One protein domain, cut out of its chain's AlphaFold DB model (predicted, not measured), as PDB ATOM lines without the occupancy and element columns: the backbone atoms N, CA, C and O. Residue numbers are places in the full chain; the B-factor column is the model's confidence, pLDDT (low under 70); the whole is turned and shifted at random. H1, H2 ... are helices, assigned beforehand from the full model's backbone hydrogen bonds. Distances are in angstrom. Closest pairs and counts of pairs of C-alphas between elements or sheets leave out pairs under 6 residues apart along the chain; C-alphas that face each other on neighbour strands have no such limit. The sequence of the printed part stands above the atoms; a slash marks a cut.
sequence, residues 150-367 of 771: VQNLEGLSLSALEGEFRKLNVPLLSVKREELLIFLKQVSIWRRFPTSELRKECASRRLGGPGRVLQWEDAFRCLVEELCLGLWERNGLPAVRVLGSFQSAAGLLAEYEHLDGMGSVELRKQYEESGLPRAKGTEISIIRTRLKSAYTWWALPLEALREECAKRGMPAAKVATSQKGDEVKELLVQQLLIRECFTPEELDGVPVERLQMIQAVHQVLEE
ATOM      1  N   VAL A 150      15.049  55.260  15.368       89.06
ATOM      2  CA  VAL A 150      15.568  53.887  15.263       89.06
ATOM      3  C   VAL A 150      14.432  52.858  15.292       89.06
ATOM      4  O   VAL A 150      14.418  51.965  14.446       89.06
ATOM      5  N   GLN A 151      13.457  53.003  16.194       87.62
ATOM      6  CA  GLN A 151      12.277  52.131  16.253       87.62
ATOM      7  C   GLN A 151      11.390  52.264  15.011       87.62
ATOM      8  O   GLN A 151      10.920  51.265  14.466       87.62
ATOM      9  N   ASN A 152      11.192  53.488  14.518       90.44
ATOM     10  CA  ASN A 152      10.423  53.711  13.297       90.44
ATOM     11  C   ASN A 152      11.070  52.986  12.108       90.44
ATOM     12  O   ASN A 152      10.361  52.335  11.343       90.44
ATOM     13  N   LEU A 153      12.404  53.037  11.982       91.50
ATOM     14  CA  LEU A 153      13.149  52.318  10.942       91.50
ATOM     15  C   LEU A 153      12.992  50.793  11.055       91.50
ATOM     16  O   LEU A 153      12.869  50.117  10.033       91.50
ATOM     17  N   GLU A 154      12.957  50.230  12.267       89.81
ATOM     18  CA  GLU A 154      12.761  48.785  12.478       89.81
ATOM     19  C   GLU A 154      11.428  48.272  11.925       89.81
ATOM     20  O   GLU A 154      11.364  47.127  11.466       89.81
ATOM     21  N   GLY A 155      10.390  49.114  11.926       89.12
ATOM     22  CA  GLY A 155       9.063  48.796  11.398       89.12
ATOM     23  C   GLY A 155       8.929  48.903   9.874       89.12
ATOM     24  O   GLY A 155       7.906  48.488   9.328       89.12
ATOM     25  N   LEU A 156       9.927  49.438   9.163       93.06
ATOM     26  CA  LEU A 156       9.838  49.673   7.717       93.06
ATOM     27  C   LEU A 156      10.097  48.409   6.878       93.06
ATOM     28  O   LEU A 156      10.889  47.524   7.231       93.06
ATOM     29  N   SER A 157       9.444  48.346   5.712       93.19
ATOM     30  CA  SER A 157       9.743  47.366   4.659       93.19
ATOM     31  C   SER A 157      11.084  47.675   3.980       93.19
ATOM     32  O   SER A 157      11.587  48.795   4.070       93.19
ATOM     33  N   LEU A 158      11.651  46.705   3.246       90.94
ATOM     34  CA  LEU A 158      12.881  46.924   2.471       90.94
ATOM     35  C   LEU A 158      12.735  48.121   1.520       90.94
ATOM     36  O   LEU A 158      13.540  49.037   1.589       90.94
ATOM     37  N   SER A 159      11.663  48.180   0.724       89.56
ATOM     38  CA  SER A 159      11.427  49.283  -0.222       89.56
ATOM     39  C   SER A 159      11.343  50.661   0.444       89.56
ATOM     40  O   SER A 159      11.826  51.647  -0.115       89.56
ATOM     41  N   ALA A 160      10.762  50.742   1.645       91.38
ATOM     42  CA  ALA A 160      10.709  51.979   2.416       91.38
ATOM     43  C   ALA A 160      12.096  52.372   2.956       91.38
ATOM     44  O   ALA A 160      12.468  53.540   2.867       91.38
ATOM     45  N   LEU A 161      12.893  51.406   3.431       92.12
ATOM     46  CA  LEU A 161      14.284  51.639   3.840       92.12
ATOM     47  C   LEU A 161      15.155  52.102   2.664       92.12
ATOM     48  O   LEU A 161      15.939  53.034   2.813       92.12
ATOM     49  N   GLU A 162      14.987  51.522   1.473       89.50
ATOM     50  CA  GLU A 162      15.671  52.004   0.267       89.50
ATOM     51  C   GLU A 162      15.283  53.455  -0.054       89.50
ATOM     52  O   GLU A 162      16.119  54.251  -0.476       89.50
ATOM     53  N   GLY A 163      14.014  53.821   0.158       89.31
ATOM     54  CA  GLY A 163      13.538  55.198   0.036       89.31
ATOM     55  C   GLY A 163      14.250  56.158   0.992       89.31
ATOM     56  O   GLY A 163      14.685  57.226   0.564       89.31
ATOM     57  N   GLU A 164      14.425  55.770   2.258       90.56
ATOM     58  CA  GLU A 164      15.192  56.552   3.238       90.56
ATOM     59  C   GLU A 164      16.675  56.664   2.862       90.56
ATOM     60  O   GLU A 164      17.256  57.744   2.973       90.56
ATOM     61  N   PHE A 165      17.280  55.591   2.347       90.19
ATOM     62  CA  PHE A 165      18.667  55.609   1.883       90.19
ATOM     63  C   PHE A 165      18.870  56.560   0.698       90.19
ATOM     64  O   PHE A 165      19.810  57.352   0.702       90.19
ATOM     65  N   ARG A 166      17.959  56.557  -0.286       87.38
ATOM     66  CA  ARG A 166      18.038  57.446  -1.461       87.38
ATOM     67  C   ARG A 166      18.052  58.931  -1.081       87.38
ATOM     68  O   ARG A 166      18.650  59.724  -1.801       87.38
ATOM     69  N   LYS A 167      17.491  59.321   0.074       89.25
ATOM     70  CA  LYS A 167      17.563  60.709   0.583       89.25
ATOM     71  C   LYS A 167      18.987  61.166   0.908       89.25
ATOM     72  O   LYS A 167      19.219  62.366   1.031       89.25
ATOM     73  N   LEU A 168      19.935  60.241   1.063       85.56
ATOM     74  CA  LEU A 168      21.350  60.561   1.252       85.56
ATOM     75  C   LEU A 168      22.034  60.993  -0.056       85.56
ATOM     76  O   LEU A 168      23.174  61.442   0.002       85.56
ATOM     77  N   ASN A 169      21.350  60.899  -1.207       84.50
ATOM     78  CA  ASN A 169      21.903  61.143  -2.547       84.50
ATOM     79  C   ASN A 169      23.135  60.273  -2.842       84.50
ATOM     80  O   ASN A 169      24.115  60.728  -3.429       84.50
ATOM     81  N   VAL A 170      23.077  59.013  -2.409       83.19
ATOM     82  CA  VAL A 170      24.123  58.011  -2.614       83.19
ATOM     83  C   VAL A 170      23.528  56.829  -3.394       83.19
ATOM     84  O   VAL A 170      22.417  56.411  -3.055       83.19
ATOM     85  N   PRO A 171      24.230  56.282  -4.407       82.81
ATOM     86  CA  PRO A 171      23.781  55.098  -5.141       82.81
ATOM     87  C   PRO A 171      23.601  53.884  -4.229       82.81
ATOM     88  O   PRO A 171      24.401  53.650  -3.313       82.81
ATOM     89  N   LEU A 172      22.561  53.096  -4.490       81.56
ATOM     90  CA  LEU A 172      22.202  51.945  -3.676       81.56
ATOM     91  C   LEU A 172      22.485  50.647  -4.434       81.56
ATOM     92  O   LEU A 172      21.871  50.341  -5.452       81.56
ATOM     93  N   LEU A 173      23.386  49.837  -3.882       80.00
ATOM     94  CA  LEU A 173      23.566  48.463  -4.332       80.00
ATOM     95  C   LEU A 173      22.413  47.589  -3.810       80.00
ATOM     96  O   LEU A 173      21.782  47.916  -2.806       80.00
ATOM     97  N   SER A 174      22.146  46.457  -4.460       80.44
ATOM     98  CA  SER A 174      21.222  45.465  -3.903       80.44
ATOM     99  C   SER A 174      21.771  44.961  -2.566       80.44
ATOM    100  O   SER A 174      22.849  44.374  -2.517       80.44
ATOM    101  N   VAL A 175      21.051  45.253  -1.483       84.50
ATOM    102  CA  VAL A 175      21.490  45.045  -0.097       84.50
ATOM    103  C   VAL A 175      20.362  44.367   0.679       84.50
ATOM    104  O   VAL A 175      19.178  44.621   0.446       84.50
ATOM    105  N   LYS A 176      20.717  43.491   1.624       88.44
ATOM    106  CA  LYS A 176      19.744  42.836   2.510       88.44
ATOM    107  C   LYS A 176      19.097  43.841   3.462       88.44
ATOM    108  O   LYS A 176      19.741  44.783   3.924       88.44
ATOM    109  N   ARG A 177      17.839  43.595   3.837       90.94
ATOM    110  CA  ARG A 177      17.081  44.466   4.750       90.94
ATOM    111  C   ARG A 177      17.832  44.735   6.053       90.94
ATOM    112  O   ARG A 177      17.862  45.873   6.508       90.94
ATOM    113  N   GLU A 178      18.431  43.708   6.645       90.75
ATOM    114  CA  GLU A 178      19.121  43.795   7.934       90.75
ATOM    115  C   GLU A 178      20.349  44.707   7.856       90.75
ATOM    116  O   GLU A 178      20.576  45.523   8.746       90.75
ATOM    117  N   GLU A 179      21.118  44.612   6.770       90.62
ATOM    118  CA  GLU A 179      22.314  45.429   6.556       90.62
ATOM    119  C   GLU A 179      21.951  46.897   6.321       90.62
ATOM    120  O   GLU A 179      22.558  47.789   6.919       90.62
ATOM    121  N   LEU A 180      20.914  47.145   5.514       91.50
ATOM    122  CA  LEU A 180      20.407  48.490   5.258       91.50
ATOM    123  C   LEU A 180      19.819  49.129   6.524       91.50
ATOM    124  O   LEU A 180      20.023  50.315   6.777       91.50
ATOM    125  N   LEU A 181      19.138  48.337   7.355       91.62
ATOM    126  CA  LEU A 181      18.612  48.785   8.640       91.62
ATOM    127  C   LEU A 181      19.740  49.172   9.606       91.62
ATOM    128  O   LEU A 181      19.677  50.241  10.209       91.62
ATOM    129  N   ILE A 182      20.783  48.343   9.739       90.62
ATOM    130  CA  ILE A 182      21.957  48.657  10.575       90.62
ATOM    131  C   ILE A 182      22.607  49.965  10.110       90.62
ATOM    132  O   ILE A 182      22.918  50.826  10.936       90.62
ATOM    133  N   PHE A 183      22.768  50.134   8.795       93.38
ATOM    134  CA  PHE A 183      23.315  51.351   8.205       93.38
ATOM    135  C   PHE A 183      22.472  52.584   8.566       93.38
ATOM    136  O   PHE A 183      22.993  53.542   9.138       93.38
ATOM    137  N   LEU A 184      21.165  52.554   8.289       93.19
ATOM    138  CA  LEU A 184      20.285  53.705   8.507       93.19
ATOM    139  C   LEU A 184      20.173  54.073   9.986       93.19
ATOM    140  O   LEU A 184      20.255  55.254  10.313       93.19
ATOM    141  N   LYS A 185      20.101  53.088  10.891       92.25
ATOM    142  CA  LYS A 185      20.139  53.340  12.341       92.25
ATOM    143  C   LYS A 185      21.389  54.116  12.749       92.25
ATOM    144  O   LYS A 185      21.295  55.109  13.469       92.25
ATOM    145  N   GLN A 186      22.559  53.694  12.264       92.38
ATOM    146  CA  GLN A 186      23.822  54.352  12.589       92.38
ATOM    147  C   GLN A 186      23.872  55.794  12.061       92.38
ATOM    148  O   GLN A 186      24.302  56.699  12.781       92.38
ATOM    149  N   VAL A 187      23.389  56.024  10.836       92.94
ATOM    150  CA  VAL A 187      23.310  57.360  10.224       92.94
ATOM    151  C   VAL A 187      22.333  58.268  10.981       92.94
ATOM    152  O   VAL A 187      22.665  59.424  11.253       92.94
ATOM    153  N   SER A 188      21.167  57.756  11.380       90.25
ATOM    154  CA  SER A 188      20.162  58.490  12.167       90.25
ATOM    155  C   SER A 188      20.670  58.897  13.552       90.25
ATOM    156  O   SER A 188      20.356  59.994  14.025       90.25
ATOM    157  N   ILE A 189      21.498  58.053  14.180       90.88
ATOM    158  CA  ILE A 189      22.189  58.362  15.439       90.88
ATOM    159  C   ILE A 189      23.214  59.485  15.220       90.88
ATOM    160  O   ILE A 189      23.185  60.495  15.924       90.88
ATOM    161  N   TRP A 190      24.088  59.362  14.217       92.50
ATOM    162  CA  TRP A 190      25.117  60.370  13.936       92.50
ATOM    163  C   TRP A 190      24.553  61.724  13.516       92.50
ATOM    164  O   TRP A 190      25.115  62.753  13.888       92.50
ATOM    165  N   ARG A 191      23.415  61.753  12.816       90.81
ATOM    166  CA  ARG A 191      22.728  62.998  12.439       90.81
ATOM    167  C   ARG A 191      22.387  63.869  13.659       90.81
ATOM    168  O   ARG A 191      22.226  65.077  13.531       90.81
ATOM    169  N   ARG A 192      22.300  63.262  14.843       89.06
ATOM    170  CA  ARG A 192      21.966  63.912  16.115       89.06
ATOM    171  C   ARG A 192      23.163  64.107  17.048       89.06
ATOM    172  O   ARG A 192      23.004  64.661  18.135       89.06
ATOM    173  N   PHE A 193      24.358  63.665  16.658       88.56
ATOM    174  CA  PHE A 193      25.559  63.868  17.462       88.56
ATOM    175  C   PHE A 193      26.047  65.322  17.395       88.56
ATOM    176  O   PHE A 193      26.018  65.944  16.325       88.56
ATOM    177  N   PRO A 194      26.570  65.868  18.510       87.56
ATOM    178  CA  PRO A 194      27.268  67.145  18.483       87.56
ATOM    179  C   PRO A 194      28.585  67.030  17.696       87.56
ATOM    180  O   PRO A 194      29.204  65.965  17.621       87.56
ATOM    181  N   THR A 195      29.070  68.152  17.151       86.88
ATOM    182  CA  THR A 195      30.289  68.194  16.319       86.88
ATOM    183  C   THR A 195      31.518  67.614  17.027       86.88
ATOM    184  O   THR A 195      32.379  67.021  16.382       86.88
ATOM    185  N   SER A 196      31.616  67.752  18.352       86.06
ATOM    186  CA  SER A 196      32.702  67.172  19.152       86.06
ATOM    187  C   SER A 196      32.716  65.644  19.114       86.06
ATOM    188  O   SER A 196      33.789  65.059  18.993       86.06
ATOM    189  N   GLU A 197      31.550  65.000  19.190       89.38
ATOM    190  CA  GLU A 197      31.441  63.539  19.159       89.38
ATOM    191  C   GLU A 197      31.630  62.997  17.743       89.38
ATOM    192  O   GLU A 197      32.365  62.029  17.569       89.38
ATOM    193  N   LEU A 198      31.098  63.671  16.715       89.00
ATOM    194  CA  LEU A 198      31.390  63.304  15.321       89.00
ATOM    195  C   LEU A 198      32.893  63.369  15.018       89.00
ATOM    196  O   LEU A 198      33.430  62.474  14.376       89.00
ATOM    197  N   ARG A 199      33.609  64.380  15.531       88.19
ATOM    198  CA  ARG A 199      35.075  64.457  15.390       88.19
ATOM    199  C   ARG A 199      35.793  63.304  16.085       88.19
ATOM    200  O   ARG A 199      36.778  62.810  15.543       88.19
ATOM    201  N   LYS A 200      35.326  62.874  17.262       88.06
ATOM    202  CA  LYS A 200      35.886  61.705  17.961       88.06
ATOM    203  C   LYS A 200      35.647  60.419  17.171       88.06
ATOM    204  O   LYS A 200      36.577  59.630  17.029       88.06
ATOM    205  N   GLU A 201      34.448  60.240  16.614       90.19
ATOM    206  CA  GLU A 201      34.132  59.114  15.725       90.19
ATOM    207  C   GLU A 201      35.037  59.120  14.485       90.19
ATOM    208  O   GLU A 201      35.701  58.118  14.217       90.19
ATOM    209  N   CYS A 202      35.176  60.262  13.797       88.38
ATOM    210  CA  CYS A 202      36.106  60.409  12.674       88.38
ATOM    211  C   CYS A 202      37.545  60.052  13.072       88.38
ATOM    212  O   CYS A 202      38.188  59.252  12.397       88.38
ATOM    213  N   ALA A 203      38.044  60.592  14.188       86.56
ATOM    214  CA  ALA A 203      39.403  60.337  14.659       86.56
ATOM    215  C   ALA A 203      39.637  58.851  14.980       86.56
ATOM    216  O   ALA A 203      40.679  58.304  14.618       86.56
ATOM    217  N   SER A 204      38.658  58.178  15.596       88.44
ATOM    218  CA  SER A 204      38.732  56.741  15.896       88.44
ATOM    219  C   SER A 204      38.837  55.878  14.633       88.44
ATOM    220  O   SER A 204      39.522  54.857  14.633       88.44
ATOM    221  N   ARG A 205      38.227  56.341  13.534       87.19
ATOM    222  CA  ARG A 205      38.232  55.703  12.209       87.19
ATOM    223  C   ARG A 205      39.333  56.231  11.283       87.19
ATOM    224  O   ARG A 205      39.407  55.815  10.134       87.19
ATOM    225  N   ARG A 206      40.204  57.124  11.775       84.19
ATOM    226  CA  ARG A 206      41.272  57.797  11.005       84.19
ATOM    227  C   ARG A 206      40.746  58.577   9.785       84.19
ATOM    228  O   ARG A 206      41.413  58.649   8.756       84.19
ATOM    229  N   LEU A 207      39.562  59.174   9.915       81.81
ATOM    230  CA  LEU A 207      38.911  60.005   8.903       81.81
ATOM    231  C   LEU A 207      39.197  61.493   9.148       81.81
ATOM    232  O   LEU A 207      39.205  61.954  10.289       81.81
ATOM    233  N   GLY A 208      39.372  62.258   8.066       69.69
ATOM    234  CA  GLY A 208      39.761  63.670   8.117       69.69
ATOM    235  C   GLY A 208      41.280  63.833   8.165       69.69
ATOM    236  O   GLY A 208      41.928  63.434   9.127       69.69
ATOM    237  N   GLY A 209      41.853  64.395   7.095       68.31
ATOM    238  CA  GLY A 209      43.303  64.531   6.926       68.31
ATOM    239  C   GLY A 209      44.012  65.277   8.071       68.31
ATOM    240  O   GLY A 209      43.375  66.013   8.835       68.31
ATOM    241  N   PRO A 210      45.342  65.115   8.196       56.47
ATOM    242  CA  PRO A 210      46.106  65.678   9.304       56.47
ATOM    243  C   PRO A 210      45.947  67.204   9.375       56.47
ATOM    244  O   PRO A 210      46.181  67.911   8.398       56.47
ATOM    245  N   GLY A 211      45.542  67.713  10.542       62.28
ATOM    246  CA  GLY A 211      45.473  69.151  10.832       62.28
ATOM    247  C   GLY A 211      44.185  69.878  10.420       62.28
ATOM    248  O   GLY A 211      44.105  71.089  10.616       62.28
ATOM    249  N   ARG A 212      43.160  69.191   9.889       69.56
ATOM    250  CA  ARG A 212      41.896  69.836   9.483       69.56
ATOM    251  C   ARG A 212      40.839  69.776  10.592       69.56
ATOM    252  O   ARG A 212      40.393  68.700  10.979       69.56
ATOM    253  N   VAL A 213      40.380  70.934  11.072       75.75
ATOM    254  CA  VAL A 213      39.214  71.014  11.970       75.75
ATOM    255  C   VAL A 213      37.944  70.845  11.135       75.75
ATOM    256  O   VAL A 213      37.527  71.770  10.443       75.75
ATOM    257  N   LEU A 214      37.337  69.658  11.188       80.12
ATOM    258  CA  LEU A 214      36.107  69.366  10.450       80.12
ATOM    259  C   LEU A 214      34.910  70.113  11.056       80.12
ATOM    260  O   LEU A 214      34.698  70.087  12.277       80.12
ATOM    261  N   GLN A 215      34.119  70.763  10.202       88.81
ATOM    262  CA  GLN A 215      32.784  71.236  10.566       88.81
ATOM    263  C   GLN A 215      31.815  70.050  10.659       88.81
ATOM    264  O   GLN A 215      32.154  68.935  10.261       88.81
ATOM    265  N   TRP A 216      30.621  70.276  11.216       90.25
ATOM    266  CA  TRP A 216      29.627  69.212  11.401       90.25
ATOM    267  C   TRP A 216      29.314  68.485  10.084       90.25
ATOM    268  O   TRP A 216      29.394  67.261  10.041       90.25
ATOM    269  N   GLU A 217      29.061  69.234   9.007       88.50
ATOM    270  CA  GLU A 217      28.708  68.683   7.690       88.50
ATOM    271  C   GLU A 217      29.823  67.812   7.106       88.50
ATOM    272  O   GLU A 217      29.560  66.722   6.608       88.50
ATOM    273  N   ASP A 218      31.078  68.257   7.214       87.00
ATOM    274  CA  ASP A 218      32.227  67.499   6.716       87.00
ATOM    275  C   ASP A 218      32.460  66.222   7.532       87.00
ATOM    276  O   ASP A 218      32.729  65.169   6.959       87.00
ATOM    277  N   ALA A 219      32.348  66.302   8.863       88.62
ATOM    278  CA  ALA A 219      32.522  65.148   9.742       88.62
ATOM    279  C   ALA A 219      31.419  64.105   9.522       88.62
ATOM    280  O   ALA A 219      31.714  62.919   9.380       88.62
ATOM    281  N   PHE A 220      30.163  64.549   9.438       91.31
ATOM    282  CA  PHE A 220      29.029  63.681   9.142       91.31
ATOM    283  C   PHE A 220      29.175  63.030   7.763       91.31
ATOM    284  O   PHE A 220      29.049  61.813   7.649       91.31
ATOM    285  N   ARG A 221      29.521  63.811   6.731       89.25
ATOM    286  CA  ARG A 221      29.729  63.298   5.374       89.25
ATOM    287  C   ARG A 221      30.828  62.232   5.329       89.25
ATOM    288  O   ARG A 221      30.566  61.153   4.818       89.25
ATOM    289  N   CYS A 222      32.002  62.475   5.917       87.75
ATOM    290  CA  CYS A 222      33.093  61.488   5.931       87.75
ATOM    291  C   CYS A 222      32.701  60.165   6.607       87.75
ATOM    292  O   CYS A 222      33.112  59.098   6.157       87.75
ATOM    293  N   LEU A 223      31.915  60.223   7.685       90.25
ATOM    294  CA  LEU A 223      31.428  59.031   8.380       90.25
ATOM    295  C   LEU A 223      30.423  58.243   7.533       90.25
ATOM    296  O   LEU A 223      30.504  57.018   7.464       90.25
ATOM    297  N   VAL A 224      29.495  58.938   6.871       90.75
ATOM    298  CA  VAL A 224      28.535  58.309   5.953       90.75
ATOM    299  C   VAL A 224      29.259  57.683   4.761       90.75
ATOM    300  O   VAL A 224      28.985  56.533   4.432       90.75
ATOM    301  N   GLU A 225      30.212  58.393   4.153       89.12
ATOM    302  CA  GLU A 225      31.024  57.883   3.040       89.12
ATOM    303  C   GLU A 225      31.772  56.594   3.426       89.12
ATOM    304  O   GLU A 225      31.737  55.623   2.671       89.12
ATOM    305  N   GLU A 226      32.386  56.534   4.613       88.44
ATOM    306  CA  GLU A 226      33.080  55.330   5.096       88.44
ATOM    307  C   GLU A 226      32.128  54.146   5.316       88.44
ATOM    308  O   GLU A 226      32.425  53.031   4.879       88.44
ATOM    309  N   LEU A 227      30.950  54.379   5.907       89.06
ATOM    310  CA  LEU A 227      29.941  53.325   6.038       89.06
ATOM    311  C   LEU A 227      29.437  52.828   4.683       89.06
ATOM    312  O   LEU A 227      29.225  51.626   4.527       89.06
ATOM    313  N   CYS A 228      29.232  53.729   3.716       88.88
ATOM    314  CA  CYS A 228      28.805  53.360   2.369       88.88
ATOM    315  C   CYS A 228      29.843  52.453   1.710       88.88
ATOM    316  O   CYS A 228      29.485  51.395   1.199       88.88
ATOM    317  N   LEU A 229      31.128  52.812   1.793       86.25
ATOM    318  CA  LEU A 229      32.206  51.984   1.255       86.25
ATOM    319  C   LEU A 229      32.209  50.579   1.881       86.25
ATOM    320  O   LEU A 229      32.293  49.587   1.158       86.25
ATOM    321  N   GLY A 230      32.057  50.477   3.206       84.75
ATOM    322  CA  GLY A 230      31.980  49.187   3.897       84.75
ATOM    323  C   GLY A 230      30.732  48.369   3.539       84.75
ATOM    324  O   GLY A 230      30.804  47.143   3.430       84.75
ATOM    325  N   LEU A 231      29.586  49.028   3.332       86.81
ATOM    326  CA  LEU A 231      28.348  48.383   2.887       86.81
ATOM    327  C   LEU A 231      28.502  47.816   1.471       86.81
ATOM    328  O   LEU A 231      28.121  46.671   1.217       86.81
ATOM    329  N   TRP A 232      29.092  48.595   0.566       86.19
ATOM    330  CA  TRP A 232      29.339  48.191  -0.813       86.19
ATOM    331  C   TRP A 232      30.344  47.037  -0.909       86.19
ATOM    332  O   TRP A 232      30.103  46.095  -1.663       86.19
ATOM    333  N   GLU A 233      31.400  47.035  -0.087       83.50
ATOM    334  CA  GLU A 233      32.356  45.917  -0.014       83.50
ATOM    335  C   GLU A 233      31.716  44.595   0.388       83.50
ATOM    336  O   GLU A 233      31.973  43.567  -0.240       83.50
ATOM    337  N   ARG A 234      30.838  44.610   1.392       82.12
ATOM    338  CA  ARG A 234      30.133  43.394   1.832       82.12
ATOM    339  C   ARG A 234      29.175  42.850   0.778       82.12
ATOM    340  O   ARG A 234      28.906  41.654   0.769       82.12
ATOM    341  N   ASN A 235      28.706  43.715  -0.118       79.44
ATOM    342  CA  ASN A 235      27.765  43.378  -1.180       79.44
ATOM    343  C   ASN A 235      28.444  43.228  -2.560       79.44
ATOM    344  O   ASN A 235      27.764  43.169  -3.579       79.44
ATOM    345  N   GLY A 236      29.778  43.093  -2.597       72.62
ATOM    346  CA  GLY A 236      30.522  42.646  -3.782       72.62
ATOM    347  C   GLY A 236      31.191  43.740  -4.619       72.62
ATOM    348  O   GLY A 236      31.791  43.417  -5.643       72.62
ATOM    349  N   LEU A 237      31.144  45.011  -4.206       77.12
ATOM    350  CA  LEU A 237      31.891  46.094  -4.852       77.12
ATOM    351  C   LEU A 237      33.210  46.338  -4.098       77.12
ATOM    352  O   LEU A 237      33.158  46.735  -2.940       77.12
ATOM    353  N   PRO A 238      34.395  46.171  -4.704       69.19
ATOM    354  CA  PRO A 238      35.673  46.324  -4.001       69.19
ATOM    355  C   PRO A 238      36.017  47.815  -3.763       69.19
ATOM    356  O   PRO A 238      36.913  48.388  -4.378       69.19
ATOM    357  N   ALA A 239      35.261  48.484  -2.892       67.50
ATOM    358  CA  ALA A 239      35.216  49.940  -2.787       67.50
ATOM    359  C   ALA A 239      36.322  50.551  -1.908       67.50
ATOM    360  O   ALA A 239      36.951  51.524  -2.319       67.50
ATOM    361  N   VAL A 240      36.579  49.995  -0.718       61.84
ATOM    362  CA  VAL A 240      37.490  50.576   0.292       61.84
ATOM    363  C   VAL A 240      38.944  50.261  -0.042       61.84
ATOM    364  O   VAL A 240      39.806  51.133   0.032       61.84
ATOM    365  N   ARG A 241      39.245  49.007  -0.399       60.66
ATOM    366  CA  ARG A 241      40.636  48.552  -0.582       60.66
ATOM    367  C   ARG A 241      41.192  48.782  -1.980       60.66
ATOM    368  O   ARG A 241      42.405  48.765  -2.155       60.66
ATOM    369  N   VAL A 242      40.314  48.943  -2.963       61.25
ATOM    370  CA  VAL A 242      40.663  48.735  -4.368       61.25
ATOM    371  C   VAL A 242      40.309  49.953  -5.219       61.25
ATOM    372  O   VAL A 242      41.168  50.380  -5.964       61.25
ATOM    373  N   LEU A 243      39.152  50.610  -5.073       64.81
ATOM    374  CA  LEU A 243      38.781  51.771  -5.916       64.81
ATOM    375  C   LEU A 243      39.339  53.138  -5.464       64.81
ATOM    376  O   LEU A 243      39.168  54.133  -6.165       64.81
ATOM    377  N   GLY A 244      40.026  53.210  -4.320       65.94
ATOM    378  CA  GLY A 244      40.826  54.367  -3.887       65.94
ATOM    379  C   GLY A 244      40.061  55.626  -3.444       65.94
ATOM    380  O   GLY A 244      40.609  56.406  -2.666       65.94
ATOM    381  N   SER A 245      38.813  55.841  -3.880       78.00
ATOM    382  CA  SER A 245      37.980  56.973  -3.450       78.00
ATOM    383  C   SER A 245      36.482  56.648  -3.420       78.00
ATOM    384  O   SER A 245      35.989  55.833  -4.205       78.00
ATOM    385  N   PHE A 246      35.741  57.340  -2.545       84.50
ATOM    386  CA  PHE A 246      34.277  57.276  -2.498       84.50
ATOM    387  C   PHE A 246      33.648  57.683  -3.832       84.50
ATOM    388  O   PHE A 246      32.731  57.016  -4.302       84.50
ATOM    389  N   GLN A 247      34.168  58.731  -4.477       84.75
ATOM    390  CA  GLN A 247      33.641  59.226  -5.747       84.75
ATOM    391  C   GLN A 247      33.771  58.182  -6.863       84.75
ATOM    392  O   GLN A 247      32.836  58.004  -7.637       84.75
ATOM    393  N   SER A 248      34.893  57.459  -6.924       82.94
ATOM    394  CA  SER A 248      35.102  56.385  -7.904       82.94
ATOM    395  C   SER A 248      34.121  55.228  -7.701       82.94
ATOM    396  O   SER A 248      33.524  54.753  -8.664       82.94
ATOM    397  N   ALA A 249      33.913  54.800  -6.452       85.69
ATOM    398  CA  ALA A 249      32.960  53.739  -6.128       85.69
ATOM    399  C   ALA A 249      31.502  54.164  -6.381       85.69
ATOM    400  O   ALA A 249      30.731  53.398  -6.960       85.69
ATOM    401  N   ALA A 250      31.140  55.398  -6.020       86.31
ATOM    402  CA  ALA A 250      29.821  55.959  -6.288       86.31
ATOM    403  C   ALA A 250      29.548  56.080  -7.798       86.31
ATOM    404  O   ALA A 250      28.472  55.704  -8.253       86.31
ATOM    405  N   GLY A 251      30.526  56.546  -8.583       86.75
ATOM    406  CA  GLY A 251      30.411  56.623 -10.041       86.75
ATOM    407  C   GLY A 251      30.162  55.255 -10.679       86.75
ATOM    408  O   GLY A 251      29.243  55.109 -11.477       86.75
ATOM    409  N   LEU A 252      30.908  54.229 -10.261       87.81
ATOM    410  CA  LEU A 252      30.717  52.860 -10.751       87.81
ATOM    411  C   LEU A 252      29.325  52.297 -10.409       87.81
ATOM    412  O   LEU A 252      28.723  51.597 -11.219       87.81
ATOM    413  N   LEU A 253      28.788  52.608  -9.227       86.56
ATOM    414  CA  LEU A 253      27.435  52.187  -8.857       86.56
ATOM    415  C   LEU A 253      26.345  52.930  -9.626       86.56
ATOM    416  O   LEU A 253      25.339  52.318  -9.972       86.56
ATOM    417  N   ALA A 254      26.541  54.211  -9.932       86.69
ATOM    418  CA  ALA A 254      25.620  54.938 -10.799       86.69
ATOM    419  C   ALA A 254      25.548  54.287 -12.194       86.69
ATOM    420  O   ALA A 254      24.459  54.107 -12.738       86.69
ATOM    421  N   GLU A 255      26.687  53.832 -12.731       87.56
ATOM    422  CA  GLU A 255      26.719  53.039 -13.967       87.56
ATOM    423  C   GLU A 255      25.979  51.700 -13.812       87.56
ATOM    424  O   GLU A 255      25.284  51.255 -14.722       87.56
ATOM    425  N   TYR A 256      26.063  51.048 -12.650       88.50
ATOM    426  CA  TYR A 256      25.322  49.811 -12.390       88.50
ATOM    427  C   TYR A 256      23.811  50.020 -12.366       88.50
ATOM    428  O   TYR A 256      23.088  49.221 -12.961       88.50
ATOM    429  N   GLU A 257      23.342  51.070 -11.694       86.69
ATOM    430  CA  GLU A 257      21.927  51.446 -11.667       86.69
ATOM    431  C   GLU A 257      21.432  51.778 -13.079       86.69
ATOM    432  O   GLU A 257      20.338  51.360 -13.469       86.69
ATOM    433  N   HIS A 258      22.263  52.454 -13.880       89.00
ATOM    434  CA  HIS A 258      21.974  52.701 -15.288       89.00
ATOM    435  C   HIS A 258      21.802  51.386 -16.063       89.00
ATOM    436  O   HIS A 258      20.761  51.180 -16.688       89.00
ATOM    437  N   LEU A 259      22.751  50.447 -15.945       88.38
ATOM    438  CA  LEU A 259      22.672  49.116 -16.566       88.38
ATOM    439  C   LEU A 259      21.457  48.295 -16.093       88.38
ATOM    440  O   LEU A 259      20.902  47.495 -16.854       88.38
ATOM    441  N   ASP A 260      21.038  48.454 -14.837       86.56
ATOM    442  CA  ASP A 260      19.857  47.783 -14.290       86.56
ATOM    443  C   ASP A 260      18.552  48.363 -14.855       86.56
ATOM    444  O   ASP A 260      17.608  47.607 -15.097       86.56
ATOM    445  N   GLY A 261      18.522  49.671 -15.131       86.38
ATOM    446  CA  GLY A 261      17.392  50.369 -15.747       86.38
ATOM    447  C   GLY A 261      17.282  50.219 -17.271       86.38
ATOM    448  O   GLY A 261      16.232  50.525 -17.839       86.38
ATOM    449  N   MET A 262      18.330  49.747 -17.952       90.00
ATOM    450  CA  MET A 262      18.342  49.597 -19.411       90.00
ATOM    451  C   MET A 262      17.422  48.474 -19.913       90.00
ATOM    452  O   MET A 262      17.357  47.369 -19.365       90.00
ATOM    453  N   GLY A 263      16.749  48.742 -21.036       89.81
ATOM    454  CA  GLY A 263      15.977  47.743 -21.774       89.81
ATOM    455  C   GLY A 263      16.862  46.678 -22.434       89.81
ATOM    456  O   GLY A 263      18.049  46.882 -22.681       89.81
ATOM    457  N   SER A 264      16.271  45.531 -22.777       87.88
ATOM    458  CA  SER A 264      16.999  44.361 -23.299       87.88
ATOM    459  C   SER A 264      17.752  44.600 -24.612       87.88
ATOM    460  O   SER A 264      18.797  43.990 -24.829       87.88
ATOM    461  N   VAL A 265      17.228  45.457 -25.491       88.56
ATOM    462  CA  VAL A 265      17.858  45.808 -26.775       88.56
ATOM    463  C   VAL A 265      19.070  46.705 -26.545       88.56
ATOM    464  O   VAL A 265      20.149  46.412 -27.053       88.56
ATOM    465  N   GLU A 266      18.909  47.744 -25.726       89.75
ATOM    466  CA  GLU A 266      19.985  48.695 -25.441       89.75
ATOM    467  C   GLU A 266      21.136  48.024 -24.684       89.75
ATOM    468  O   GLU A 266      22.297  48.213 -25.029       89.75
ATOM    469  N   LEU A 267      20.829  47.144 -23.726       90.88
ATOM    470  CA  LEU A 267      21.850  46.396 -22.989       90.88
ATOM    471  C   LEU A 267      22.710  45.519 -23.919       90.88
ATOM    472  O   LEU A 267      23.919  45.407 -23.732       90.88
ATOM    473  N   ARG A 268      22.096  44.889 -24.933       89.31
ATOM    474  CA  ARG A 268      22.821  44.069 -25.921       89.31
ATOM    475  C   ARG A 268      23.721  44.921 -26.807       89.31
ATOM    476  O   ARG A 268      24.845  44.514 -27.074       89.31
ATOM    477  N   LYS A 269      23.241  46.093 -27.219       90.25
ATOM    478  CA  LYS A 269      24.031  47.053 -27.990       90.25
ATOM    479  C   LYS A 269      25.241  47.539 -27.184       90.25
ATOM    480  O   LYS A 269      26.362  47.410 -27.658       90.25
ATOM    481  N   GLN A 270      25.031  47.964 -25.937       90.19
ATOM    482  CA  GLN A 270      26.106  48.394 -25.036       90.19
ATOM    483  C   GLN A 270      27.147  47.288 -24.794       90.19
ATOM    484  O   GLN A 270      28.346  47.557 -24.729       90.19
ATOM    485  N   TYR A 271      26.707  46.033 -24.675       88.69
ATOM    486  CA  TYR A 271      27.591  44.871 -24.534       88.69
ATOM    487  C   TYR A 271      28.517  44.685 -25.737       88.69
ATOM    488  O   TYR A 271      29.716  44.475 -25.562       88.69
ATOM    489  N   GLU A 272      27.978  44.812 -26.949       85.44
ATOM    490  CA  GLU A 272      28.757  44.706 -28.184       85.44
ATOM    491  C   GLU A 272      29.684  45.919 -28.379       85.44
ATOM    492  O   GLU A 272      30.846  45.745 -28.744       85.44
ATOM    493  N   GLU A 273      29.226  47.132 -28.054       86.69
ATOM    494  CA  GLU A 273      30.038  48.360 -28.103       86.69
ATOM    495  C   GLU A 273      31.183  48.357 -27.079       86.69
ATOM    496  O   GLU A 273      32.258  48.887 -27.352       86.69
ATOM    497  N   SER A 274      31.002  47.677 -25.943       83.12
ATOM    498  CA  SER A 274      32.062  47.441 -24.948       83.12
ATOM    499  C   SER A 274      33.114  46.424 -25.419       83.12
ATOM    500  O   SER A 274      34.038  46.087 -24.679       83.12
ATOM    501  N   GLY A 275      32.966  45.900 -26.639       74.81
ATOM    502  CA  GLY A 275      33.887  44.969 -27.271       74.81
ATOM    503  C   GLY A 275      33.783  43.528 -26.784       74.81
ATOM    504  O   GLY A 275      34.693  42.745 -27.045       74.81
ATOM    505  N   LEU A 276      32.696  43.161 -26.104       84.25
ATOM    506  CA  LEU A 276      32.454  41.800 -25.627       84.25
ATOM    507  C   LEU A 276      31.882  40.909 -26.750       84.25
ATOM    508  O   LEU A 276      31.417  41.420 -27.772       84.25
ATOM    509  N   PRO A 277      31.935  39.567 -26.611       81.25
ATOM    510  CA  PRO A 277      31.457  38.637 -27.640       81.25
ATOM    511  C   PRO A 277      29.992  38.880 -28.008       81.25
ATOM    512  O   PRO A 277      29.238  39.398 -27.196       81.25
ATOM    513  N   ARG A 278      29.542  38.467 -29.198       76.06
ATOM    514  CA  ARG A 278      28.145  38.695 -29.621       76.06
ATOM    515  C   ARG A 278      27.130  38.218 -28.583       76.06
ATOM    516  O   ARG A 278      27.155  37.072 -28.142       76.06
ATOM    517  N   ALA A 279      26.155  39.073 -28.276       68.94
ATOM    518  CA  ALA A 279      25.150  38.798 -27.250       68.94
ATOM    519  C   ALA A 279      24.120  37.726 -27.659       68.94
ATOM    520  O   ALA A 279      23.271  37.331 -26.853       68.94
ATOM    521  N   LYS A 280      24.110  37.296 -28.927       69.19
ATOM    522  CA  LYS A 280      23.043  36.468 -29.508       69.19
ATOM    523  C   LYS A 280      22.952  35.110 -28.801       69.19
ATOM    524  O   LYS A 280      23.901  34.340 -28.800       69.19
ATOM    525  N   GLY A 281      21.793  34.822 -28.207       70.81
ATOM    526  CA  GLY A 281      21.561  33.599 -27.423       70.81
ATOM    527  C   GLY A 281      22.023  33.672 -25.962       70.81
ATOM    528  O   GLY A 281      21.727  32.759 -25.203       70.81
ATOM    529  N   THR A 282      22.679  34.760 -25.541       82.00
ATOM    530  CA  THR A 282      23.048  34.980 -24.134       82.00
ATOM    531  C   THR A 282      21.877  35.600 -23.366       82.00
ATOM    532  O   THR A 282      21.209  36.526 -23.861       82.00
ATOM    533  N   GLU A 283      21.623  35.100 -22.156       87.50
ATOM    534  CA  GLU A 283      20.617  35.649 -21.246       87.50
ATOM    535  C   GLU A 283      20.957  37.085 -20.818       87.50
ATOM    536  O   GLU A 283      22.118  37.446 -20.625       87.50
ATOM    537  N   ILE A 284      19.928  37.919 -20.630       87.56
ATOM    538  CA  ILE A 284      20.086  39.335 -20.246       87.56
ATOM    539  C   ILE A 284      20.742  39.463 -18.861       87.56
ATOM    540  O   ILE A 284      21.532  40.377 -18.632       87.56
ATOM    541  N   SER A 285      20.445  38.528 -17.955       87.00
ATOM    542  CA  SER A 285      21.082  38.394 -16.638       87.00
ATOM    543  C   SER A 285      22.606  38.288 -16.763       87.00
ATOM    544  O   SER A 285      23.326  39.059 -16.136       87.00
ATOM    545  N   ILE A 286      23.091  37.393 -17.627       87.81
ATOM    546  CA  ILE A 286      24.519  37.149 -17.862       87.81
ATOM    547  C   ILE A 286      25.181  38.371 -18.501       87.81
ATOM    548  O   ILE A 286      26.253  38.781 -18.060       87.81
ATOM    549  N   ILE A 287      24.536  38.990 -19.498       88.81
ATOM    550  CA  ILE A 287      25.046  40.207 -20.157       88.81
ATOM    551  C   ILE A 287      25.280  41.312 -19.129       88.81
ATOM    552  O   ILE A 287      26.353  41.910 -19.087       88.81
ATOM    553  N   ARG A 288      24.297  41.544 -18.258       89.44
ATOM    554  CA  ARG A 288      24.385  42.549 -17.199       89.44
ATOM    555  C   ARG A 288      25.514  42.245 -16.219       89.44
ATOM    556  O   ARG A 288      26.292  43.137 -15.904       89.44
ATOM    557  N   THR A 289      25.638  40.997 -15.769       88.50
ATOM    558  CA  THR A 289      26.723  40.582 -14.865       88.50
ATOM    559  C   THR A 289      28.100  40.792 -15.494       88.50
ATOM    560  O   THR A 289      29.011  41.298 -14.838       88.50
ATOM    561  N   ARG A 290      28.253  40.467 -16.783       90.69
ATOM    562  CA  ARG A 290      29.508  40.661 -17.520       90.69
ATOM    563  C   ARG A 290      29.839  42.139 -17.731       90.69
ATOM    564  O   ARG A 290      30.983  42.516 -17.509       90.69
ATOM    565  N   LEU A 291      28.857  42.980 -18.074       90.38
ATOM    566  CA  LEU A 291      29.041  44.439 -18.163       90.38
ATOM    567  C   LEU A 291      29.474  45.038 -16.827       90.38
ATOM    568  O   LEU A 291      30.448  45.781 -16.773       90.38
ATOM    569  N   LYS A 292      28.795  44.662 -15.739       89.62
ATOM    570  CA  LYS A 292      29.155  45.089 -14.382       89.62
ATOM    571  C   LYS A 292      30.598  44.696 -14.043       89.62
ATOM    572  O   LYS A 292      31.391  45.532 -13.613       89.62
ATOM    573  N   SER A 293      30.976  43.451 -14.332       88.44
ATOM    574  CA  SER A 293      32.350  42.966 -14.132       88.44
ATOM    575  C   SER A 293      33.368  43.753 -14.963       88.44
ATOM    576  O   SER A 293      34.383  44.193 -14.425       88.44
ATOM    577  N   ALA A 294      33.067  44.016 -16.240       90.31
ATOM    578  CA  ALA A 294      33.910  44.817 -17.122       90.31
ATOM    579  C   ALA A 294      34.126  46.233 -16.573       90.31
ATOM    580  O   ALA A 294      35.265  46.683 -16.459       90.31
ATOM    581  N   TYR A 295      33.049  46.914 -16.180       89.00
ATOM    582  CA  TYR A 295      33.118  48.264 -15.620       89.00
ATOM    583  C   TYR A 295      33.890  48.287 -14.300       89.00
ATOM    584  O   TYR A 295      34.697  49.191 -14.085       89.00
ATOM    585  N   THR A 296      33.725  47.264 -13.451       87.75
ATOM    586  CA  THR A 296      34.543  47.124 -12.238       87.75
ATOM    587  C   THR A 296      36.017  47.056 -12.586       87.75
ATOM    588  O   THR A 296      36.787  47.854 -12.064       87.75
ATOM    589  N   TRP A 297      36.424  46.147 -13.473       87.94
ATOM    590  CA  TRP A 297      37.836  45.956 -13.814       87.94
ATOM    591  C   TRP A 297      38.462  47.188 -14.463       87.94
ATOM    592  O   TRP A 297      39.589  47.546 -14.123       87.94
ATOM    593  N   TRP A 298      37.712  47.899 -15.305       88.12
ATOM    594  CA  TRP A 298      38.141  49.184 -15.853       88.12
ATOM    595  C   TRP A 298      38.266  50.284 -14.794       88.12
ATOM    596  O   TRP A 298      39.150  51.136 -14.904       88.12
ATOM    597  N   ALA A 299      37.450  50.256 -13.741       86.50
ATOM    598  CA  ALA A 299      37.545  51.198 -12.630       86.50
ATOM    599  C   ALA A 299      38.694  50.873 -11.653       86.50
ATOM    600  O   ALA A 299      39.158  51.770 -10.946       86.50
ATOM    601  N   LEU A 300      39.200  49.630 -11.621       84.31
ATOM    602  CA  LEU A 300      40.256  49.240 -10.683       84.31
ATOM    603  C   LEU A 300      41.610  49.913 -10.992       84.31
ATOM    604  O   LEU A 300      42.007  50.037 -12.157       84.31
ATOM    605  N   PRO A 301      42.380  50.309  -9.965       83.94
ATOM    606  CA  PRO A 301      43.799  50.609 -10.085       83.94
ATOM    607  C   PRO A 301      44.604  49.373 -10.484       83.94
ATOM    608  O   PRO A 301      44.222  48.237 -10.196       83.94
ATOM    609  N   LEU A 302      45.767  49.609 -11.093       82.81
ATOM    610  CA  LEU A 302      46.610  48.556 -11.658       82.81
ATOM    611  C   LEU A 302      47.009  47.475 -10.637       82.81
ATOM    612  O   LEU A 302      46.948  46.291 -10.955       82.81
ATOM    613  N   GLU A 303      47.377  47.856  -9.412       80.69
ATOM    614  CA  GLU A 303      47.769  46.895  -8.368       80.69
ATOM    615  C   GLU A 303      46.609  45.987  -7.949       80.69
ATOM    616  O   GLU A 303      46.763  44.772  -7.842       80.69
ATOM    617  N   ALA A 304      45.414  46.554  -7.801       81.94
ATOM    618  CA  ALA A 304      44.239  45.777  -7.443       81.94
ATOM    619  C   ALA A 304      43.790  44.850  -8.584       81.94
ATOM    620  O   ALA A 304      43.325  43.737  -8.343       81.94
ATOM    621  N   LEU A 305      43.983  45.277  -9.835       84.56
ATOM    622  CA  LEU A 305      43.754  44.440 -11.007       84.56
ATOM    623  C   LEU A 305      44.730  43.253 -11.052       84.56
ATOM    624  O   LEU A 305      44.318  42.131 -11.335       84.56
ATOM    625  N   ARG A 306      46.008  43.468 -10.700       83.06
ATOM    626  CA  ARG A 306      47.010  42.393 -10.572       83.06
ATOM    627  C   ARG A 306      46.623  41.379  -9.499       83.06
ATOM    628  O   ARG A 306      46.738  40.178  -9.739       83.06
ATOM    629  N   GLU A 307      46.141  41.838  -8.344       82.19
ATOM    630  CA  GLU A 307      45.626  40.951  -7.294       82.19
ATOM    631  C   GLU A 307      44.420  40.135  -7.777       82.19
ATOM    632  O   GLU A 307      44.342  38.935  -7.511       82.19
ATOM    633  N   GLU A 308      43.494  40.754  -8.512       83.62
ATOM    634  CA  GLU A 308      42.321  40.068  -9.058       83.62
ATOM    635  C   GLU A 308      42.713  38.997 -10.090       83.62
ATOM    636  O   GLU A 308      42.215  37.867 -10.047       83.62
ATOM    637  N   CYS A 309      43.689  39.296 -10.952       83.62
ATOM    638  CA  CYS A 309      44.285  38.316 -11.856       83.62
ATOM    639  C   CYS A 309      44.946  37.153 -11.095       83.62
ATOM    640  O   CYS A 309      44.735  35.985 -11.437       83.62
ATOM    641  N   ALA A 310      45.693  37.457 -10.029       82.19
ATOM    642  CA  ALA A 310      46.368  36.462  -9.201       82.19
ATOM    643  C   ALA A 310      45.381  35.542  -8.464       82.19
ATOM    644  O   ALA A 310      45.587  34.330  -8.439       82.19
ATOM    645  N   LYS A 311      44.272  36.077  -7.928       82.94
ATOM    646  CA  LYS A 311      43.203  35.276  -7.296       82.94
ATOM    647  C   LYS A 311      42.581  34.277  -8.260       82.94
ATOM    648  O   LYS A 311      42.247  33.163  -7.868       82.94
ATOM    649  N   ARG A 312      42.443  34.661  -9.528       81.25
ATOM    650  CA  ARG A 312      41.953  33.768 -10.580       81.25
ATOM    651  C   ARG A 312      43.039  32.786 -11.037       81.25
ATOM    652  O   ARG A 312      42.756  31.901 -11.828       81.25
ATOM    653  N   GLY A 313      44.269  32.859 -10.529       72.88
ATOM    654  CA  GLY A 313      45.358  31.963 -10.920       72.88
ATOM    655  C   GLY A 313      45.875  32.250 -12.328       72.88
ATOM    656  O   GLY A 313      46.306  31.332 -13.019       72.88
ATOM    657  N   MET A 314      45.776  33.501 -12.786       71.38
ATOM    658  CA  MET A 314      46.453  33.939 -14.004       71.38
ATOM    659  C   MET A 314      47.894  34.303 -13.638       71.38
ATOM    660  O   MET A 314      48.097  35.085 -12.703       71.38
ATOM    661  N   PRO A 315      48.906  33.723 -14.304       58.47
ATOM    662  CA  PRO A 315      50.288  34.057 -14.013       58.47
ATOM    663  C   PRO A 315      50.490  35.551 -14.279       58.47
ATOM    664  O   PRO A 315      50.190  36.037 -15.365       58.47
ATOM    665  N   ALA A 316      51.046  36.286 -13.314       52.88
ATOM    666  CA  ALA A 316      51.413  37.700 -13.471       52.88
ATOM    667  C   ALA A 316      52.549  37.923 -14.502       52.88
ATOM    668  O   ALA A 316      53.234  38.944 -14.485       52.88
ATOM    669  N   ALA A 317      52.821  36.935 -15.356       44.03
ATOM    670  CA  ALA A 317      54.071  36.762 -16.058       44.03
ATOM    671  C   ALA A 317      53.926  37.084 -17.549       44.03
ATOM    672  O   ALA A 317      53.167  36.440 -18.264       44.03
ATOM    673  N   LYS A 318      54.777  38.027 -17.978       49.28
ATOM    674  CA  LYS A 318      55.058  38.509 -19.343       49.28
ATOM    675  C   LYS A 318      54.227  39.668 -19.898       49.28
ATOM    676  O   LYS A 318      54.401  39.978 -21.071       49.28
ATOM    677  N   VAL A 319      53.455  40.409 -19.099       51.22
ATOM    678  CA  VAL A 319      53.170  41.796 -19.517       51.22
ATOM    679  C   VAL A 319      54.474  42.568 -19.329       51.22
ATOM    680  O   VAL A 319      54.940  42.737 -18.201       51.22
ATOM    681  N   ALA A 320      55.149  42.863 -20.440       42.75
ATOM    682  CA  ALA A 320      56.512  43.370 -20.462       42.75
ATOM    683  C   ALA A 320      56.659  44.550 -19.496       42.75
ATOM    684  O   ALA A 320      55.924  45.533 -19.562       42.75
ATOM    685  N   THR A 321      57.659  44.484 -18.623       46.62
ATOM    686  CA  THR A 321      58.031  45.532 -17.658       46.62
ATOM    687  C   THR A 321      58.481  46.851 -18.318       46.62
ATOM    688  O   THR A 321      59.058  47.700 -17.645       46.62
ATOM    689  N   SER A 322      58.249  47.026 -19.626       46.91
ATOM    690  CA  SER A 322      58.582  48.200 -20.436       46.91
ATOM    691  C   SER A 322      57.366  48.956 -20.996       46.91
ATOM    692  O   SER A 322      57.570  49.956 -21.679       46.91
ATOM    693  N   GLN A 323      56.133  48.493 -20.762       58.75
ATOM    694  CA  GLN A 323      54.903  49.132 -21.264       58.75
ATOM    695  C   GLN A 323      54.366  50.202 -20.299       58.75
ATOM    696  O   GLN A 323      54.617  50.155 -19.091       58.75
ATOM    697  N   LYS A 324      53.628  51.190 -20.830       68.50
ATOM    698  CA  LYS A 324      52.985  52.236 -20.011       68.50
ATOM    699  C   LYS A 324      51.915  51.614 -19.110       68.50
ATOM    700  O   LYS A 324      51.266  50.645 -19.489       68.50
ATOM    701  N   GLY A 325      51.687  52.201 -17.930       73.00
ATOM    702  CA  GLY A 325      50.729  51.672 -16.945       73.00
ATOM    703  C   GLY A 325      49.313  51.435 -17.490       73.00
ATOM    704  O   GLY A 325      48.673  50.465 -17.091       73.00
ATOM    705  N   ASP A 326      48.863  52.260 -18.440       77.44
ATOM    706  CA  ASP A 326      47.538  52.144 -19.063       77.44
ATOM    707  C   ASP A 326      47.435  50.954 -20.036       77.44
ATOM    708  O   ASP A 326      46.437  50.240 -20.015       77.44
ATOM    709  N   GLU A 327      48.485  50.673 -20.816       79.75
ATOM    710  CA  GLU A 327      48.542  49.521 -21.737       79.75
ATOM    711  C   GLU A 327      48.519  48.201 -20.953       79.75
ATOM    712  O   GLU A 327      47.782  47.269 -21.274       79.75
ATOM    713  N   VAL A 328      49.280  48.145 -19.855       81.19
ATOM    714  CA  VAL A 328      49.289  46.998 -18.936       81.19
ATOM    715  C   VAL A 328      47.898  46.789 -18.332       81.19
ATOM    716  O   VAL A 328      47.442  45.652 -18.208       81.19
ATOM    717  N   LYS A 329      47.219  47.877 -17.949       85.44
ATOM    718  CA  LYS A 329      45.867  47.819 -17.390       85.44
ATOM    719  C   LYS A 329      44.879  47.254 -18.407       85.44
ATOM    720  O   LYS A 329      44.155  46.323 -18.067       85.44
ATOM    721  N   GLU A 330      44.879  47.762 -19.637       86.88
ATOM    722  CA  GLU A 330      44.011  47.265 -20.707       86.88
ATOM    723  C   GLU A 330      44.209  45.762 -20.942       86.88
ATOM    724  O   GLU A 330      43.238  45.007 -20.893       86.88
ATOM    725  N   LEU A 331      45.454  45.299 -21.081       83.81
ATOM    726  CA  LEU A 331      45.761  43.878 -21.288       83.81
ATOM    727  C   LEU A 331      45.241  42.984 -20.152       83.81
ATOM    728  O   LEU A 331      44.671  41.922 -20.405       83.81
ATOM    729  N   LEU A 332      45.401  43.411 -18.898       85.94
ATOM    730  CA  LEU A 332      44.903  42.659 -17.742       85.94
ATOM    731  C   LEU A 332      43.367  42.612 -17.706       85.94
ATOM    732  O   LEU A 332      42.800  41.555 -17.423       85.94
ATOM    733  N   VAL A 333      42.686  43.720 -18.030       88.94
ATOM    734  CA  VAL A 333      41.218  43.734 -18.138       88.94
ATOM    735  C   VAL A 333      40.758  42.788 -19.249       88.94
ATOM    736  O   VAL A 333      39.858  41.981 -19.025       88.94
ATOM    737  N   GLN A 334      41.402  42.817 -20.419       87.44
ATOM    738  CA  GLN A 334      41.075  41.925 -21.535       87.44
ATOM    739  C   GLN A 334      41.229  40.446 -21.152       87.44
ATOM    740  O   GLN A 334      40.339  39.644 -21.431       87.44
ATOM    741  N   GLN A 335      42.299  40.077 -20.443       85.00
ATOM    742  CA  GLN A 335      42.492  38.704 -19.960       85.00
ATOM    743  C   GLN A 335      41.394  38.256 -18.986       85.00
ATOM    744  O   GLN A 335      40.880  37.138 -19.106       85.00
ATOM    745  N   LEU A 336      40.999  39.124 -18.049       87.56
ATOM    746  CA  LEU A 336      39.890  38.848 -17.135       87.56
ATOM    747  C   LEU A 336      38.575  38.644 -17.899       87.56
ATOM    748  O   LEU A 336      37.858  37.679 -17.629       87.56
ATOM    749  N   LEU A 337      38.292  39.499 -18.887       89.06
ATOM    750  CA  LEU A 337      37.096  39.399 -19.726       89.06
ATOM    751  C   LEU A 337      37.064  38.109 -20.537       89.06
ATOM    752  O   LEU A 337      36.008  37.484 -20.623       89.06
ATOM    753  N   ILE A 338      38.195  37.677 -21.098       86.88
ATOM    754  CA  ILE A 338      38.265  36.430 -21.869       86.88
ATOM    755  C   ILE A 338      37.906  35.244 -20.974       86.88
ATOM    756  O   ILE A 338      37.082  34.418 -21.355       86.88
ATOM    757  N   ARG A 339      38.448  35.196 -19.755       85.12
ATOM    758  CA  ARG A 339      38.168  34.114 -18.806       85.12
ATOM    759  C   ARG A 339      36.740  34.121 -18.253       85.12
ATOM    760  O   ARG A 339      36.225  33.075 -17.879       85.12
ATOM    761  N   GLU A 340      36.111  35.289 -18.178       86.69
ATOM    762  CA  GLU A 340      34.704  35.437 -17.783       86.69
ATOM    763  C   GLU A 340      33.742  35.058 -18.920       86.69
ATOM    764  O   GLU A 340      32.631  34.566 -18.697       86.69
ATOM    765  N   CYS A 341      34.152  35.316 -20.163       86.25
ATOM    766  CA  CYS A 341      33.312  35.099 -21.331       86.25
ATOM    767  C   CYS A 341      33.420  33.693 -21.918       86.25
ATOM    768  O   CYS A 341      32.433  33.243 -22.501       86.25
ATOM    769  N   PHE A 342      34.570  33.031 -21.761       85.25
ATOM    770  CA  PHE A 342      34.883  31.755 -22.399       85.25
ATOM    771  C   PHE A 342      35.406  30.719 -21.401       85.25
ATOM    772  O   PHE A 342      36.262  30.999 -20.561       85.25
ATOM    773  N   THR A 343      34.928  29.491 -21.553       83.94
ATOM    774  CA  THR A 343      35.440  28.303 -20.862       83.94
ATOM    775  C   THR A 343      36.692  27.742 -21.558       83.94
ATOM    776  O   THR A 343      36.880  27.960 -22.759       83.94
ATOM    777  N   PRO A 344      37.568  27.002 -20.848       80.44
ATOM    778  CA  PRO A 344      38.730  26.350 -21.461       80.44
ATOM    779  C   PRO A 344      38.373  25.448 -22.651       80.44
ATOM    780  O   PRO A 344      39.118  25.386 -23.628       80.44
ATOM    781  N   GLU A 345      37.219  24.785 -22.594       80.56
ATOM    782  CA  GLU A 345      36.702  23.927 -23.658       80.56
ATOM    783  C   GLU A 345      36.273  24.734 -24.893       80.56
ATOM    784  O   GLU A 345      36.533  24.324 -26.025       80.56
ATOM    785  N   GLU A 346      35.651  25.900 -24.695       82.19
ATOM    786  CA  GLU A 346      35.253  26.800 -25.784       82.19
ATOM    787  C   GLU A 346      36.458  27.414 -26.497       82.19
ATOM    788  O   GLU A 346      36.422  27.570 -27.719       82.19
ATOM    789  N   LEU A 347      37.527  27.718 -25.752       83.69
ATOM    790  CA  LEU A 347      38.763  28.263 -26.309       83.69
ATOM    791  C   LEU A 347      39.460  27.283 -27.261       83.69
ATOM    792  O   LEU A 347      40.173  27.740 -28.146       83.69
ATOM    793  N   ASP A 348      39.255  25.968 -27.117       82.81
ATOM    794  CA  ASP A 348      39.713  24.928 -28.058       82.81
ATOM    795  C   ASP A 348      41.158  25.144 -28.552       82.81
ATOM    796  O   ASP A 348      41.431  25.204 -29.752       82.81
ATOM    797  N   GLY A 349      42.088  25.355 -27.615       81.56
ATOM    798  CA  GLY A 349      43.515  25.534 -27.905       81.56
ATOM    799  C   GLY A 349      43.913  26.884 -28.518       81.56
ATOM    800  O   GLY A 349      45.076  27.059 -28.878       81.56
ATOM    801  N   VAL A 350      42.998  27.851 -28.643       86.38
ATOM    802  CA  VAL A 350      43.321  29.212 -29.095       86.38
ATOM    803  C   VAL A 350      44.249  29.897 -28.074       86.38
ATOM    804  O   VAL A 350      43.906  29.979 -26.891       86.38
ATOM    805  N   PRO A 351      45.419  30.422 -28.493       84.19
ATOM    806  CA  PRO A 351      46.389  31.030 -27.586       84.19
ATOM    807  C   PRO A 351      45.954  32.443 -27.169       84.19
ATOM    808  O   PRO A 351      46.394  33.446 -27.734       84.19
ATOM    809  N   VAL A 352      45.097  32.516 -26.150       81.25
ATOM    810  CA  VAL A 352      44.538  33.762 -25.592       81.25
ATOM    811  C   VAL A 352      45.615  34.794 -25.252       81.25
ATOM    812  O   VAL A 352      45.475  35.965 -25.598       81.25
ATOM    813  N   GLU A 353      46.713  34.359 -24.628       77.81
ATOM    814  CA  GLU A 353      47.810  35.238 -24.199       77.81
ATOM    815  C   GLU A 353      48.467  35.986 -25.368       77.81
ATOM    816  O   GLU A 353      48.923  37.114 -25.196       77.81
ATOM    817  N   ARG A 354      48.476  35.385 -26.564       84.00
ATOM    818  CA  ARG A 354      49.075  35.973 -27.771       84.00
ATOM    819  C   ARG A 354      48.116  36.878 -28.530       84.00
ATOM    820  O   ARG A 354      48.548  37.834 -29.161       84.00
ATOM    821  N   LEU A 355      46.818  36.575 -28.497       84.19
ATOM    822  CA  LEU A 355      45.803  37.400 -29.159       84.19
ATOM    823  C   LEU A 355      45.517  38.690 -28.388       84.19
ATOM    824  O   LEU A 355      45.156  39.680 -29.017       84.19
ATOM    825  N   GLN A 356      45.706  38.678 -27.062       79.44
ATOM    826  CA  GLN A 356      45.636  39.821 -26.137       79.44
ATOM    827  C   GLN A 356      44.264  40.508 -26.005       79.44
ATOM    828  O   GLN A 356      43.960  41.035 -24.941       79.44
ATOM    829  N   MET A 357      43.418  40.462 -27.035       85.38
ATOM    830  CA  MET A 357      42.125  41.139 -27.111       85.38
ATOM    831  C   MET A 357      40.979  40.130 -27.184       85.38
ATOM    832  O   MET A 357      41.011  39.193 -27.988       85.38
ATOM    833  N   ILE A 358      39.914  40.355 -26.406       87.81
ATOM    834  CA  ILE A 358      38.747  39.461 -26.394       87.81
ATOM    835  C   ILE A 358      38.049  39.382 -27.756       87.81
ATOM    836  O   ILE A 358      37.585  38.313 -28.158       87.81
ATOM    837  N   GLN A 359      38.026  40.491 -28.497       86.94
ATOM    838  CA  GLN A 359      37.448  40.551 -29.837       86.94
ATOM    839  C   GLN A 359      38.188  39.628 -30.807       86.94
ATOM    840  O   GLN A 359      37.549  38.886 -31.545       86.94
ATOM    841  N   ALA A 360      39.524  39.626 -30.771       88.62
ATOM    842  CA  ALA A 360      40.345  38.762 -31.614       88.62
ATOM    843  C   ALA A 360      40.070  37.278 -31.318       88.62
ATOM    844  O   ALA A 360      39.865  36.492 -32.241       88.62
ATOM    845  N   VAL A 361      39.975  36.905 -30.034       89.31
ATOM    846  CA  VAL A 361      39.597  35.542 -29.618       89.31
ATOM    847  C   VAL A 361      38.204  35.178 -30.134       89.31
ATOM    848  O   VAL A 361      38.030  34.119 -30.733       89.31
ATOM    849  N   HIS A 362      37.217  36.061 -29.955       88.00
ATOM    850  CA  HIS A 362      35.852  35.824 -30.420       88.00
ATOM    851  C   HIS A 362      35.786  35.597 -31.937       88.00
ATOM    852  O   HIS A 362      35.129  34.656 -32.379       88.00
ATOM    853  N   GLN A 363      36.485  36.418 -32.724       89.31
ATOM    854  CA  GLN A 363      36.496  36.297 -34.181       89.31
ATOM    855  C   GLN A 363      37.155  34.996 -34.644       89.31
ATOM    856  O   GLN A 363      36.598  34.303 -35.492       89.31
ATOM    857  N   VAL A 364      38.282  34.601 -34.037       90.94
ATOM    858  CA  VAL A 364      38.915  33.302 -34.321       90.94
ATOM    859  C   VAL A 364      37.947  32.152 -34.033       90.94
ATOM    860  O   VAL A 364      37.823  31.246 -34.852       90.94
ATOM    861  N   LEU A 365      37.236  32.181 -32.902       89.62
ATOM    862  CA  LEU A 365      36.291  31.122 -32.534       89.62
ATOM    863  C   LEU A 365      35.081  31.051 -33.475       89.62
ATOM    864  O   LEU A 365      34.682  29.952 -33.864       89.62
ATOM    865  N   GLU A 366      34.518  32.196 -33.867       88.69
ATOM    866  CA  GLU A 366      33.403  32.256 -34.820       88.69
ATOM    867  C   GLU A 366      33.818  31.762 -36.210       88.69
ATOM    868  O   GLU A 366      33.088  30.987 -36.827       88.69
ATOM    869  N   GLU A 367      35.008  32.138 -36.683       90.38
ATOM    870  CA  GLU A 367      35.556  31.650 -37.951       90.38
ATOM    871  C   GLU A 367      35.923  30.166 -37.900       90.38
ATOM    872  O   GLU A 367      35.800  29.473 -38.904       90.38
TER     873      GLU A 367
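What this domain is: This is residues 150 to 367 of the 771 residues of the protein "Hypothetical protein" of Alexandrium monilatum (UniProt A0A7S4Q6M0). What does the model look like at first sight? It is an elongated, loose string of helices in two lobes, H1 to H5 and H6 to H13, joined where H5 meets residues 246 to 249 of H6. In the first lobe H3 and H5 lie side by side; in the second H6, H8 and H10 stand in a row, each running opposite to the one before, with H7 packed on H8, and H9 and H13 on H10. What is it made of? The printed part has 218 residues with thirteen named helices, H1 to H13 in order, and no named strand: all helix, their packing part aligned, part crossed. The radius of gyration of the C-alphas is 21.1 A, and the spans are 66 by 42 by 24 A.

How they stand to each other: How does the first lobe stand? H3, residues 177 to 190, touches H1, residues 150 to 154, closest at C-alphas 185 and 150, 5.5 A, and H2, residues 158 to 166, closest at C-alphas 177 and 158, 5.4 A. H5, residues 216 to 234, touches H3 at a shallow tilt of 15 degrees, opposite ways, closest at C-alphas 224 and 187, 6.8 A. With residues 216 to 223 alone H5 touches H4, residues 195 to 204, closest at C-alphas 216 and 195, 5.1 A. What follows? H6, residues 246 to 261, touches H5 with residues 246 to 249 alone, closest at C-alphas 246 and 225, 6.5 A. H8, residues 284 to 299, touches H6 at a shallow tilt of 19 degrees, opposite ways, closest at C-alphas 292 and 256, 6.4 A; with residues 284 to 291 alone it touches H7, residues 264 to 273, closest at C-alphas 291 and 271, 6.5 A. What does the hub touch? H10, residues 325 to 341, touches H8, closest at C-alphas 333 and 297, 5.9 A, H9, residues 302 to 311, at 329 and 302, 5.8 A, and, with residues 334 to 338 alone, H13, residues 358 to 367, at 338 and 358, 5.5 A. With residues 335 to 338 alone it only just touches H12, residues 352 to 355, with 3 pairs of C-alphas within 8 A, closest at 335 and 353, 7.6 A; H11, residues 344 to 347, touches no helix. Are the backbones well formed? Every O i to N i+4 pair is within hydrogen-bond range in H1 to H10 and H13; H11 and H12 are too short for such a pair.

Where its parts are: Where are the anchors? H1 begins with C-alpha 150 at (15.568, 53.887, 15.263), and H13 ends with C-alpha 367 at (35.556, 31.650, -37.951). Which helices are longest? From first to last C-alpha H5 measures 27.5 A, H10 24.4 A, H6 22.5 A and H8 22.4 A.

The domain as a whole: How far does it reach? The two C-alphas farthest apart, those of Ser 196 and Glu 367, are 67.3 A apart. Are there cuts or long links? The printed part has no cut; the links H4 to H5, H5 to H6 and H9 to H10 are long. Where is confidence low? pLDDT is under 70 at residues 208 to 212, 238 to 244, 279 to 280 and 315 to 324.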